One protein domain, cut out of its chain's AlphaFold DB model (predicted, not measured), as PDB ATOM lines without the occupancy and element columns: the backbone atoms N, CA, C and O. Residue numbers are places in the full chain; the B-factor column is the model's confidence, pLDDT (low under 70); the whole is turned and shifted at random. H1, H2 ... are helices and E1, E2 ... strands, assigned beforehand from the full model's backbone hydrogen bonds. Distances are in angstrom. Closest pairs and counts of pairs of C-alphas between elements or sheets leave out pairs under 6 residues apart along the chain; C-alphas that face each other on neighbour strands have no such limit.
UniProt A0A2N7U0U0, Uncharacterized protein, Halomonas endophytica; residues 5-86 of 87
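This is residues 5 to 86 of the 87 residues of an uncharacterized protein of Halomonas endophytica (UniProt A0A2N7U0U0). A two-stranded antiparallel ribbon, E1 beside E2, has two separate helices over one of its faces, H1 nearer to E1 and H2 nearer to E2. The long link of residues 24 to 50 arches round the helices from the end of E1 to the start of H2, and the last stretch, residues 71 to 86, has no named element. The printed part has 82 residues with two named helices and two named strands in the order H1, E1, H2, E2; the class is mixed, helices and strands, with under half of the residues in named elements. The whole is compact, with a radius of gyration of the C-alphas of 11.7 A, and rounded, spanning 31 by 26 by 19 A.

H1 is residues 5 to 15, 15.4 A long, and begins at C-alpha 5 (211.842, 293.654, 198.724). E1 is residues 18 to 23, 17.2 A long. H2 is residues 51 to 61, 15.0 A long, beginning at C-alpha 51 (199.701, 304.093, 211.028). E2 is residues 65 to 70, 16.2 A long, and ends at C-alpha 70 (208.724, 305.366, 208.223).

E1 and E2 are antiparallel neighbours, 152 degrees between their directions; N 20 and O 68 are 2.8 A apart and N 66 and O 22 are 2.8 A apart, both within hydrogen-bond range. The closest C-alphas of H1 and E1 are those of Glu 12 and Lys 18, 5.4 A apart. Those of H2 and E2 are Glu 59 and Thr 66, also 5.4 A. H1 is apart from H2 and from E2. In H1 and H2 every O i to N i+4 pair is within hydrogen-bond range. Residues 69 to 70 of E2 also pair with residues 76 to 77, antiparallel.

The two C-alphas farthest apart are those of Gln 34 and Thr 48, 32.1 A. The printed part has no cut. The link from E1 to H2, 27 residues, is long; those from H1 to E1 and from H2 to E2 are tight. The mean pLDDT of the printed part is 85.7, and no printed residue is under 70.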
ATOM      1  N   ALA A   5     211.411 292.354 199.249       88.44
ATOM      2  CA  ALA A   5     211.842 293.654 198.724       88.44
ATOM      3  C   ALA A   5     210.897 294.217 197.650       88.44
ATOM      4  O   ALA A   5     210.591 295.408 197.636       88.44
ATOM      5  N   THR A   6     210.444 293.361 196.733       89.12
ATOM      6  CA  THR A   6     209.539 293.759 195.653       89.12
ATOM      7  C   THR A   6     208.155 294.067 196.210       89.12
ATOM      8  O   THR A   6     207.589 295.096 195.864       89.12
ATOM      9  N   ARG A   7     207.644 293.231 197.127       88.19
ATOM     10  CA  ARG A   7     206.345 293.455 197.784       88.19
ATOM     11  C   ARG A   7     206.331 294.721 198.624       88.19
ATOM     12  O   ARG A   7     205.382 295.490 198.549       88.19
ATOM     13  N   LYS A   8     207.412 294.975 199.359       90.19
ATOM     14  CA  LYS A   8     207.639 296.227 200.078       90.19
ATOM     15  C   LYS A   8     207.508 297.414 199.125       90.19
ATOM     16  O   LYS A   8     206.649 298.256 199.343       90.19
ATOM     17  N   LYS A   9     208.270 297.430 198.025       89.56
ATOM     18  CA  LYS A   9     208.205 298.514 197.030       89.56
ATOM     19  C   LYS A   9     206.821 298.685 196.404       89.56
ATOM     20  O   LYS A   9     206.415 299.810 196.152       89.56
ATOM     21  N   GLU A  10     206.095 297.599 196.141       88.75
ATOM     22  CA  GLU A  10     204.716 297.673 195.635       88.75
ATOM     23  C   GLU A  10     203.793 298.394 196.622       88.75
ATOM     24  O   GLU A  10     203.041 299.280 196.218       88.75
ATOM     25  N   VAL A  11     203.877 298.052 197.911       88.44
ATOM     26  CA  VAL A  11     203.094 298.703 198.969       88.44
ATOM     27  C   VAL A  11     203.506 300.165 199.125       88.44
ATOM     28  O   VAL A  11     202.638 301.032 199.151       88.44
ATOM     29  N   GLU A  12     204.809 300.451 199.162       89.94
ATOM     30  CA  GLU A  12     205.334 301.818 199.264       89.94
ATOM     31  C   GLU A  12     204.882 302.688 198.084       89.94
ATOM     32  O   GLU A  12     204.426 303.809 198.286       89.94
ATOM     33  N   ASN A  13     204.921 302.160 196.856       88.50
ATOM     34  CA  ASN A  13     204.465 302.870 195.659       88.50
ATOM     35  C   ASN A  13     202.946 303.078 195.639       88.50
ATOM     36  O   ASN A  13     202.474 304.116 195.179       88.50
ATOM     37  N   LEU A  14     202.172 302.098 196.112       88.19
ATOM     38  CA  LEU A  14     200.715 302.200 196.167       88.19
ATOM     39  C   LEU A  14     200.269 303.226 197.214       88.19
ATOM     40  O   LEU A  14     199.364 304.025 196.968       88.19
ATOM     41  N   GLU A  15     200.885 303.177 198.392       84.94
ATOM     42  CA  GLU A  15     200.515 304.011 199.529       84.94
ATOM     43  C   GLU A  15     201.205 305.375 199.525       84.94
ATOM     44  O   GLU A  15     200.683 306.304 200.140       84.94
ATOM     45  N   GLY A  16     202.327 305.519 198.818       85.81
ATOM     46  CA  GLY A  16     203.150 306.727 198.799       85.81
ATOM     47  C   GLY A  16     203.918 306.962 200.100       85.81
ATOM     48  O   GLY A  16     204.226 308.101 200.415       85.81
ATOM     49  N   ILE A  17     204.180 305.915 200.882       87.44
ATOM     50  CA  ILE A  17     204.867 305.986 202.184       87.44
ATOM     51  C   ILE A  17     206.024 304.993 202.200       87.44
ATOM     52  O   ILE A  17     206.021 304.034 201.433       87.44
ATOM     53  N   LYS A  18     206.989 305.177 203.100       89.56
ATOM     54  CA  LYS A  18     208.026 304.169 203.359       89.56
ATOM     55  C   LYS A  18     207.581 303.243 204.478       89.56
ATOM     56  O   LYS A  18     206.956 303.703 205.429       89.56
ATOM     57  N   ILE A  19     207.910 301.958 204.389       90.50
ATOM     58  CA  ILE A  19     207.592 300.986 205.443       90.50
ATOM     59  C   ILE A  19     208.801 300.120 205.780       90.50
ATOM     60  O   ILE A  19     209.692 299.909 204.962       90.50
ATOM     61  N   GLU A  20     208.820 299.555 206.970       90.44
ATOM     62  CA  GLU A  20     209.752 298.520 207.391       90.44
ATOM     63  C   GLU A  20     208.955 297.304 207.849       90.44
ATOM     64  O   GLU A  20     207.887 297.454 208.432       90.44
ATOM     65  N   ILE A  21     209.411 296.105 207.488       90.50
ATOM     66  CA  ILE A  21     208.653 294.867 207.691       90.50
ATOM     67  C   ILE A  21     209.359 294.057 208.765       90.50
ATOM     68  O   ILE A  21     210.561 293.811 208.667       90.50
ATOM     69  N   PHE A  22     208.587 293.607 209.742       91.38
ATOM     70  CA  PHE A  22     209.050 292.803 210.859       91.38
ATOM     71  C   PHE A  22     208.302 291.472 210.887       91.38
ATOM     72  O   PHE A  22     207.217 291.330 210.315       91.38
ATOM     73  N   ASP A  23     208.896 290.474 211.525       89.88
ATOM     74  CA  ASP A  23     208.219 289.226 211.837       89.88
ATOM     75  C   ASP A  23     207.259 289.407 213.032       89.88
ATOM     76  O   ASP A  23     207.245 290.427 213.722       89.88
ATOM     77  N   SER A  24     206.446 288.387 213.304       83.19
ATOM     78  CA  SER A  24     205.572 288.336 214.488       83.19
ATOM     79  C   SER A  24     206.303 288.434 215.835       83.19
ATOM     80  O   SER A  24     205.662 288.688 216.852       83.19
ATOM     81  N   SER A  25     207.623 288.242 215.852       85.62
ATOM     82  CA  SER A  25     208.482 288.381 217.032       85.62
ATOM     83  C   SER A  25     209.101 289.785 217.152       85.62
ATOM     84  O   SER A  25     209.776 290.061 218.139       85.62
ATOM     85  N   GLY A  26     208.852 290.683 216.189       82.81
ATOM     86  CA  GLY A  26     209.398 292.038 216.143       82.81
ATOM     87  C   GLY A  26     210.804 292.147 215.546       82.81
ATOM     88  O   GLY A  26     211.415 293.210 215.645       82.81
ATOM     89  N   ASN A  27     211.335 291.095 214.921       87.56
ATOM     90  CA  ASN A  27     212.631 291.151 214.250       87.56
ATOM     91  C   ASN A  27     212.481 291.668 212.814       87.56
ATOM     92  O   ASN A  27     211.542 291.272 212.117       87.56
ATOM     93  N   PRO A  28     213.406 292.512 212.330       87.38
ATOM     94  CA  PRO A  28     213.384 292.976 210.950       87.38
ATOM     95  C   PRO A  28     213.540 291.796 209.986       87.38
ATOM     96  O   PRO A  28     214.457 290.981 210.106       87.38
ATOM     97  N   MET A  29     212.637 291.709 209.012       87.88
ATOM     98  CA  MET A  29     212.648 290.642 208.013       87.88
ATOM     99  C   MET A  29     213.691 290.900 206.925       87.88
ATOM    100  O   MET A  29     213.809 292.014 206.408       87.88
ATOM    101  N   ASP A  30     214.385 289.844 206.484       86.69
ATOM    102  CA  ASP A  30     215.289 289.943 205.336       86.69
ATOM    103  C   ASP A  30     214.482 290.216 204.055       86.69
ATOM    104  O   ASP A  30     213.606 289.445 203.651       86.69
ATOM    105  N   LEU A  31     214.813 291.310 203.370       83.00
ATOM    106  CA  LEU A  31     214.209 291.713 202.101       83.00
ATOM    107  C   LEU A  31     214.433 290.688 200.971       83.00
ATOM    108  O   LEU A  31     213.704 290.703 199.972       83.00
ATOM    109  N   ASN A  32     215.403 289.782 201.116       85.44
ATOM    110  CA  ASN A  32     215.639 288.670 200.196       85.44
ATOM    111  C   ASN A  32     214.704 287.477 200.405       85.44
ATOM    112  O   ASN A  32     214.708 286.575 199.563       85.44
ATOM    113  N   THR A  33     213.879 287.487 201.457       85.94
ATOM    114  CA  THR A  33     212.893 286.432 201.718       85.94
ATOM    115  C   THR A  33     211.993 286.236 200.498       85.94
ATOM    116  O   THR A  33     211.416 287.189 199.964       85.94
ATOM    117  N   GLN A  34     211.895 284.993 200.032       86.62
ATOM    118  CA  GLN A  34     211.089 284.610 198.874       86.62
ATOM    119  C   GLN A  34     209.785 283.942 199.311       86.62
ATOM    120  O   GLN A  34     209.671 283.449 200.426       86.62
ATOM    121  N   GLY A  35     208.797 283.913 198.413       81.00
ATOM    122  CA  GLY A  35     207.518 283.241 198.677       81.00
ATOM    123  C   GLY A  35     206.491 284.116 199.394       81.00
ATOM    124  O   GLY A  35     205.479 283.611 199.863       81.00
ATOM    125  N   ILE A  36     206.719 285.431 199.442       84.44
ATOM    126  CA  ILE A  36     205.761 286.373 200.020       84.44
ATOM    127  C   ILE A  36     204.568 286.537 199.064       84.44
ATOM    128  O   ILE A  36     204.781 286.801 197.867       84.44
ATOM    129  N   PRO A  37     203.322 286.393 199.558       83.50
ATOM    130  CA  PRO A  37     202.132 286.557 198.733       83.50
ATOM    131  C   PRO A  37     202.042 287.977 198.158       83.50
ATOM    132  O   PRO A  37     202.775 288.887 198.541       83.50
ATOM    133  N   ALA A  38     201.179 288.169 197.164       83.38
ATOM    134  CA  ALA A  38     200.905 289.511 196.663       83.38
ATOM    135  C   ALA A  38     200.134 290.324 197.704       83.38
ATOM    136  O   ALA A  38     199.334 289.775 198.464       83.38
ATOM    137  N   TYR A  39     200.341 291.642 197.704       83.31
ATOM    138  CA  TYR A  39     199.557 292.518 198.559       83.31
ATOM    139  C   TYR A  39     198.088 292.430 198.146       83.31
ATOM    140  O   TYR A  39     197.735 292.722 197.004       83.31
ATOM    141  N   LYS A  40     197.220 292.004 199.071       82.25
ATOM    142  CA  LYS A  40     195.809 291.734 198.748       82.25
ATOM    143  C   LYS A  40     195.013 292.986 198.369       82.25
ATOM    144  O   LYS A  40     193.919 292.878 197.823       82.25
ATOM    145  N   TYR A  41     195.521 294.174 198.694       83.38
ATOM    146  CA  TYR A  41     194.820 295.426 198.447       83.38
ATOM    147  C   TYR A  41     195.291 296.082 197.152       83.38
ATOM    148  O   TYR A  41     196.457 296.416 196.995       83.38
ATOM    149  N   ILE A  42     194.336 296.330 196.259       78.62
ATOM    150  CA  ILE A  42     194.568 296.994 194.966       78.62
ATOM    151  C   ILE A  42     194.477 298.524 195.105       78.62
ATOM    152  O   ILE A  42     195.030 299.272 194.307       78.62
ATOM    153  N   ARG A  43     193.758 299.009 196.126       82.75
ATOM    154  CA  ARG A  43     193.557 300.438 196.393       82.75
ATOM    155  C   ARG A  43     194.332 300.866 197.628       82.75
ATOM    156  O   ARG A  43     194.251 300.190 198.660       82.75
ATOM    157  N   LYS A  44     194.976 302.030 197.518       83.50
ATOM    158  CA  LYS A  44     195.631 302.714 198.633       83.50
ATOM    159  C   LYS A  44     194.685 302.905 199.818       83.50
ATOM    160  O   LYS A  44     193.470 303.060 199.642       83.50
ATOM    161  N   ALA A  45     195.235 302.907 201.019       82.50
ATOM    162  CA  ALA A  45     194.518 303.234 202.231       82.50
ATOM    163  C   ALA A  45     194.001 304.684 202.183       82.50
ATOM    164  O   ALA A  45     194.582 305.569 201.536       82.50
ATOM    165  N   SER A  46     192.873 304.925 202.861       81.50
ATOM    166  CA  SER A  46     192.291 306.267 202.973       81.50
ATOM    167  C   SER A  46     193.329 307.234 203.546       81.50
ATOM    168  O   SER A  46     194.126 306.843 204.396       81.50
ATOM    169  N   GLY A  47     193.316 308.501 203.127       75.31
ATOM    170  CA  GLY A  47     194.206 309.517 203.707       75.31
ATOM    171  C   GLY A  47     193.995 309.719 205.214       75.31
ATOM    172  O   GLY A  47     194.915 310.140 205.908       75.31
ATOM    173  N   THR A  48     192.813 309.363 205.720       82.31
ATOM    174  CA  THR A  48     192.476 309.391 207.149       82.31
ATOM    175  C   THR A  48     192.976 308.172 207.921       82.31
ATOM    176  O   THR A  48     192.905 308.190 209.144       82.31
ATOM    177  N   THR A  49     193.467 307.136 207.229       87.06
ATOM    178  CA  THR A  49     193.994 305.922 207.865       87.06
ATOM    179  C   THR A  49     195.215 306.294 208.690       87.06
ATOM    180  O   THR A  49     196.115 306.992 208.209       87.06
ATOM    181  N   THR A  50     195.241 305.837 209.929       90.12
ATOM    182  CA  THR A  50     196.376 305.996 210.834       90.12
ATOM    183  C   THR A  50     197.421 304.907 210.605       90.12
ATOM    184  O   THR A  50     197.135 303.865 210.014       90.12
ATOM    185  N   VAL A  51     198.646 305.118 211.088       89.69
ATOM    186  CA  VAL A  51     199.701 304.093 211.028       89.69
ATOM    187  C   VAL A  51     199.271 302.803 211.731       89.69
ATOM    188  O   VAL A  51     199.519 301.720 211.209       89.69
ATOM    189  N   VAL A  52     198.571 302.896 212.866       89.56
ATOM    190  CA  VAL A  52     198.062 301.720 213.597       89.56
ATOM    191  C   VAL A  52     197.036 300.943 212.770       89.56
ATOM    192  O   VAL A  52     197.133 299.723 212.649       89.56
ATOM    193  N   GLU A  53     196.080 301.634 212.148       89.69
ATOM    194  CA  GLU A  53     195.093 300.989 211.275       89.69
ATOM    195  C   GLU A  53     195.745 300.379 210.031       89.69
ATOM    196  O   GLU A  53     195.367 299.291 209.592       89.69
ATOM    197  N   PHE A  54     196.744 301.059 209.464       89.62
ATOM    198  CA  PHE A  54     197.512 300.541 208.340       89.62
ATOM    199  C   PHE A  54     198.291 299.281 208.719       89.62
ATOM    200  O   PHE A  54     198.265 298.305 207.974       89.62
ATOM    201  N   ARG A  55     198.922 299.270 209.893       89.69
ATOM    202  CA  ARG A  55     199.620 298.097 210.419       89.69
ATOM    203  C   ARG A  55     198.667 296.917 210.594       89.69
ATOM    204  O   ARG A  55     198.950 295.843 210.074       89.69
ATOM    205  N   ALA A  56     197.500 297.129 211.204       89.00
ATOM    206  CA  ALA A  56     196.479 296.086 211.320       89.00
ATOM    207  C   ALA A  56     196.029 295.569 209.939       89.00
ATOM    208  O   ALA A  56     195.869 294.368 209.718       89.00
ATOM    209  N   ARG A  57     195.868 296.472 208.966       89.12
ATOM    210  CA  ARG A  57     195.549 296.124 207.577       89.12
ATOM    211  C   ARG A  57     196.659 295.296 206.915       89.12
ATOM    212  O   ARG A  57     196.355 294.354 206.180       89.12
ATOM    213  N   PHE A  58     197.921 295.626 207.167       89.19
ATOM    214  CA  PHE A  58     199.081 294.896 206.662       89.19
ATOM    215  C   PHE A  58     199.185 293.499 207.280       89.19
ATOM    216  O   PHE A  58     199.309 292.528 206.540       89.19
ATOM    217  N   GLU A  59     199.029 293.378 208.598       89.81
ATOM    218  CA  GLU A  59     199.006 292.100 209.327       89.81
ATOM    219  C   GLU A  59     197.886 291.178 208.810       89.81
ATOM    220  O   GLU A  59     198.068 289.973 208.651       89.81
ATOM    221  N   GLN A  60     196.734 291.742 208.428       88.25
ATOM    222  CA  GLN A  60     195.668 290.979 207.767       88.25
ATOM    223  C   GLN A  60     196.004 290.549 206.330       88.25
ATOM    224  O   GLN A  60     195.343 289.655 205.794       88.25
ATOM    225  N   ALA A  61     196.907 291.242 205.633       87.81
ATOM    226  CA  ALA A  61     197.375 290.850 204.301       87.81
ATOM    227  C   ALA A  61     198.497 289.810 204.376       87.81
ATOM    228  O   ALA A  61     198.573 288.932 203.518       87.81
ATOM    229  N   TYR A  62     199.323 289.906 205.415       87.00
ATOM    230  CA  TYR A  62     200.482 289.067 205.656       87.00
ATOM    231  C   TYR A  62     200.440 288.505 207.084       87.00
ATOM    232  O   TYR A  62     201.084 289.052 207.979       87.00
ATOM    233  N   PRO A  63     199.698 287.409 207.314       86.00
ATOM    234  CA  PRO A  63     199.636 286.782 208.627       86.00
ATOM    235  C   PRO A  63     201.037 286.404 209.121       86.00
ATOM    236  O   PRO A  63     201.787 285.734 208.411       86.00
ATOM    237  N   GLY A  64     201.387 286.831 210.335       87.06
ATOM    238  CA  GLY A  64     202.702 286.579 210.932       87.06
ATOM    239  C   GLY A  64     203.786 287.600 210.573       87.06
ATOM    240  O   GLY A  64     204.908 287.457 211.057       87.06
ATOM    241  N   LEU A  65     203.463 288.626 209.777       89.06
ATOM    242  CA  LEU A  65     204.325 289.779 209.518       89.06
ATOM    243  C   LEU A  65     203.659 291.059 210.015       89.06
ATOM    244  O   LEU A  65     202.451 291.238 209.876       89.06
ATOM    245  N   THR A  66     204.466 291.978 210.525       90.25
ATOM    246  CA  THR A  66     204.038 293.324 210.906       90.25
ATOM    247  C   THR A  66     204.793 294.350 210.070       90.25
ATOM    248  O   THR A  66     205.779 294.035 209.400       90.25
ATOM    249  N   CYS A  67     204.337 295.600 210.085       89.81
ATOM    250  CA  CYS A  67     205.090 296.688 209.479       89.81
ATOM    251  C   CYS A  67     205.057 297.942 210.343       89.81
ATOM    252  O   CYS A  67     204.024 298.240 210.946       89.81
ATOM    253  N   ASP A  68     206.142 298.708 210.313       90.31
ATOM    254  CA  ASP A  68     206.154 300.086 210.791       90.31
ATOM    255  C   ASP A  68     206.283 301.039 209.608       90.31
ATOM    256  O   ASP A  68     206.993 300.779 208.637       90.31
ATOM    257  N   VAL A  69     205.552 302.145 209.661       89.81
ATOM    258  CA  VAL A  69     205.617 303.179 208.627       89.81
ATOM    259  C   VAL A  69     206.758 304.115 208.984       89.81
ATOM    260  O   VAL A  69     206.842 304.563 210.118       89.81
ATOM    261  N   LEU A  70     207.624 304.431 208.032       89.25
ATOM    262  CA  LEU A  70     208.724 305.366 208.223       89.25
ATOM    263  C   LEU A  70     208.327 306.763 207.744       89.25
ATOM    264  O   LEU A  70     207.729 306.944 206.683       89.25
ATOM    265  N   GLU A  71     208.709 307.757 208.530       85.44
ATOM    266  CA  GLU A  71     208.609 309.169 208.198       85.44
ATOM    267  C   GLU A  71     209.653 309.580 207.149       85.44
ATOM    268  O   GLU A  71     210.690 308.922 207.004       85.44
ATOM    269  N   PRO A  72     209.462 310.725 206.464       78.69
ATOM    270  CA  PRO A  72     210.485 311.299 205.589       78.69
ATOM    271  C   PRO A  72     211.823 311.558 206.300       78.69
ATOM    272  O   PRO A  72     212.875 311.508 205.668       78.69
ATOM    273  N   SER A  73     211.785 311.791 207.617       78.19
ATOM    274  CA  SER A  73     212.958 311.941 208.485       78.19
ATOM    275  C   SER A  73     213.702 310.627 208.763       78.19
ATOM    276  O   SER A  73     214.783 310.660 209.344       78.19
ATOM    277  N   GLY A  74     213.143 309.477 208.369       74.44
ATOM    278  CA  GLY A  74     213.697 308.146 208.629       74.44
ATOM    279  C   GLY A  74     213.329 307.555 209.992       74.44
ATOM    280  O   GLY A  74     213.801 306.472 210.319       74.44
ATOM    281  N   GLN A  75     212.494 308.232 210.785       82.75
ATOM    282  CA  GLN A  75     211.982 307.699 212.050       82.75
ATOM    283  C   GLN A  75     210.729 306.854 211.822       82.75
ATOM    284  O   GLN A  75     209.944 307.149 210.925       82.75
ATOM    285  N   ALA A  76     210.514 305.825 212.638       83.62
ATOM    286  CA  ALA A  76     209.257 305.091 212.626       83.62
ATOM    287  C   ALA A  76     208.117 305.989 213.132       83.62
ATOM    288  O   ALA A  76     208.143 306.531 214.238       83.62
ATOM    289  N   ALA A  77     207.108 306.173 212.288       83.44
ATOM    290  CA  ALA A  77     205.854 306.787 212.654       83.44
ATOM    291  C   ALA A  77     205.087 305.816 213.554       83.44
ATOM    292  O   ALA A  77     204.858 304.664 213.194       83.44
ATOM    293  N   HIS A  78     204.638 306.293 214.711       79.81
ATOM    294  CA  HIS A  78     203.863 305.489 215.648       79.81
ATOM    295  C   HIS A  78     202.494 306.129 215.927       79.81
ATOM    296  O   HIS A  78     202.334 307.352 215.906       79.81
ATOM    297  N   GLY A  79     201.493 305.289 216.211       77.69
ATOM    298  CA  GLY A  79     200.194 305.718 216.737       77.69
ATOM    299  C   GLY A  79     199.213 306.287 215.702       77.69
ATOM    300  O   GLY A  79     199.075 305.785 214.586       77.69
ATOM    301  N   ASN A  80     198.516 307.359 216.095       78.38
ATOM    302  CA  ASN A  80     197.410 307.979 215.348       78.38
ATOM    303  C   ASN A  80     197.864 308.905 214.207       78.38
ATOM    304  O   ASN A  80     197.082 309.717 213.705       78.38
ATOM    305  N   LYS A  81     199.134 308.827 213.794       84.94
ATOM    306  CA  LYS A  81     199.641 309.642 212.690       84.94
ATOM    307  C   LYS A  81     198.957 309.201 211.402       84.94
ATOM    308  O   LYS A  81     198.950 308.020 211.071       84.94
ATOM    309  N   GLN A  82     198.339 310.143 210.702       85.62
ATOM    310  CA  GLN A  82     197.645 309.845 209.455       85.62
ATOM    311  C   GLN A  82     198.649 309.610 208.333       85.62
ATOM    312  O   GLN A  82     199.602 310.377 208.189       85.62
ATOM    313  N   LEU A  83     198.387 308.618 207.480       83.88
ATOM    314  CA  LEU A  83     199.219 308.342 206.309       83.88
ATOM    315  C   LEU A  83     199.345 309.563 205.391       83.88
ATOM    316  O   LEU A  83     200.391 309.776 204.797       83.88
ATOM    317  N   ASN A  84     198.320 310.420 205.317       82.38
ATOM    318  CA  ASN A  84     198.381 311.646 204.516       82.38
ATOM    319  C   ASN A  84     199.435 312.664 204.992       82.38
ATOM    320  O   ASN A  84     199.775 313.571 204.246       82.38
ATOM    321  N   LYS A  85     199.932 312.548 206.228       79.69
ATOM    322  CA  LYS A  85     201.036 313.376 206.744       79.69
ATOM    323  C   LYS A  85     202.418 312.788 206.434       79.69
ATOM    324  O   LYS A  85     203.410 313.456 206.689       79.69
ATOM    325  N   LEU A  86     202.460 311.546 205.952       75.56
ATOM    326  CA  LEU A  86     203.669 310.762 205.685       75.56
ATOM    327  C   LEU A  86     203.915 310.551 204.180       75.56
ATOM    328  O   LEU A  86     204.947 309.990 203.818       75.56
TER     329      LEU A  86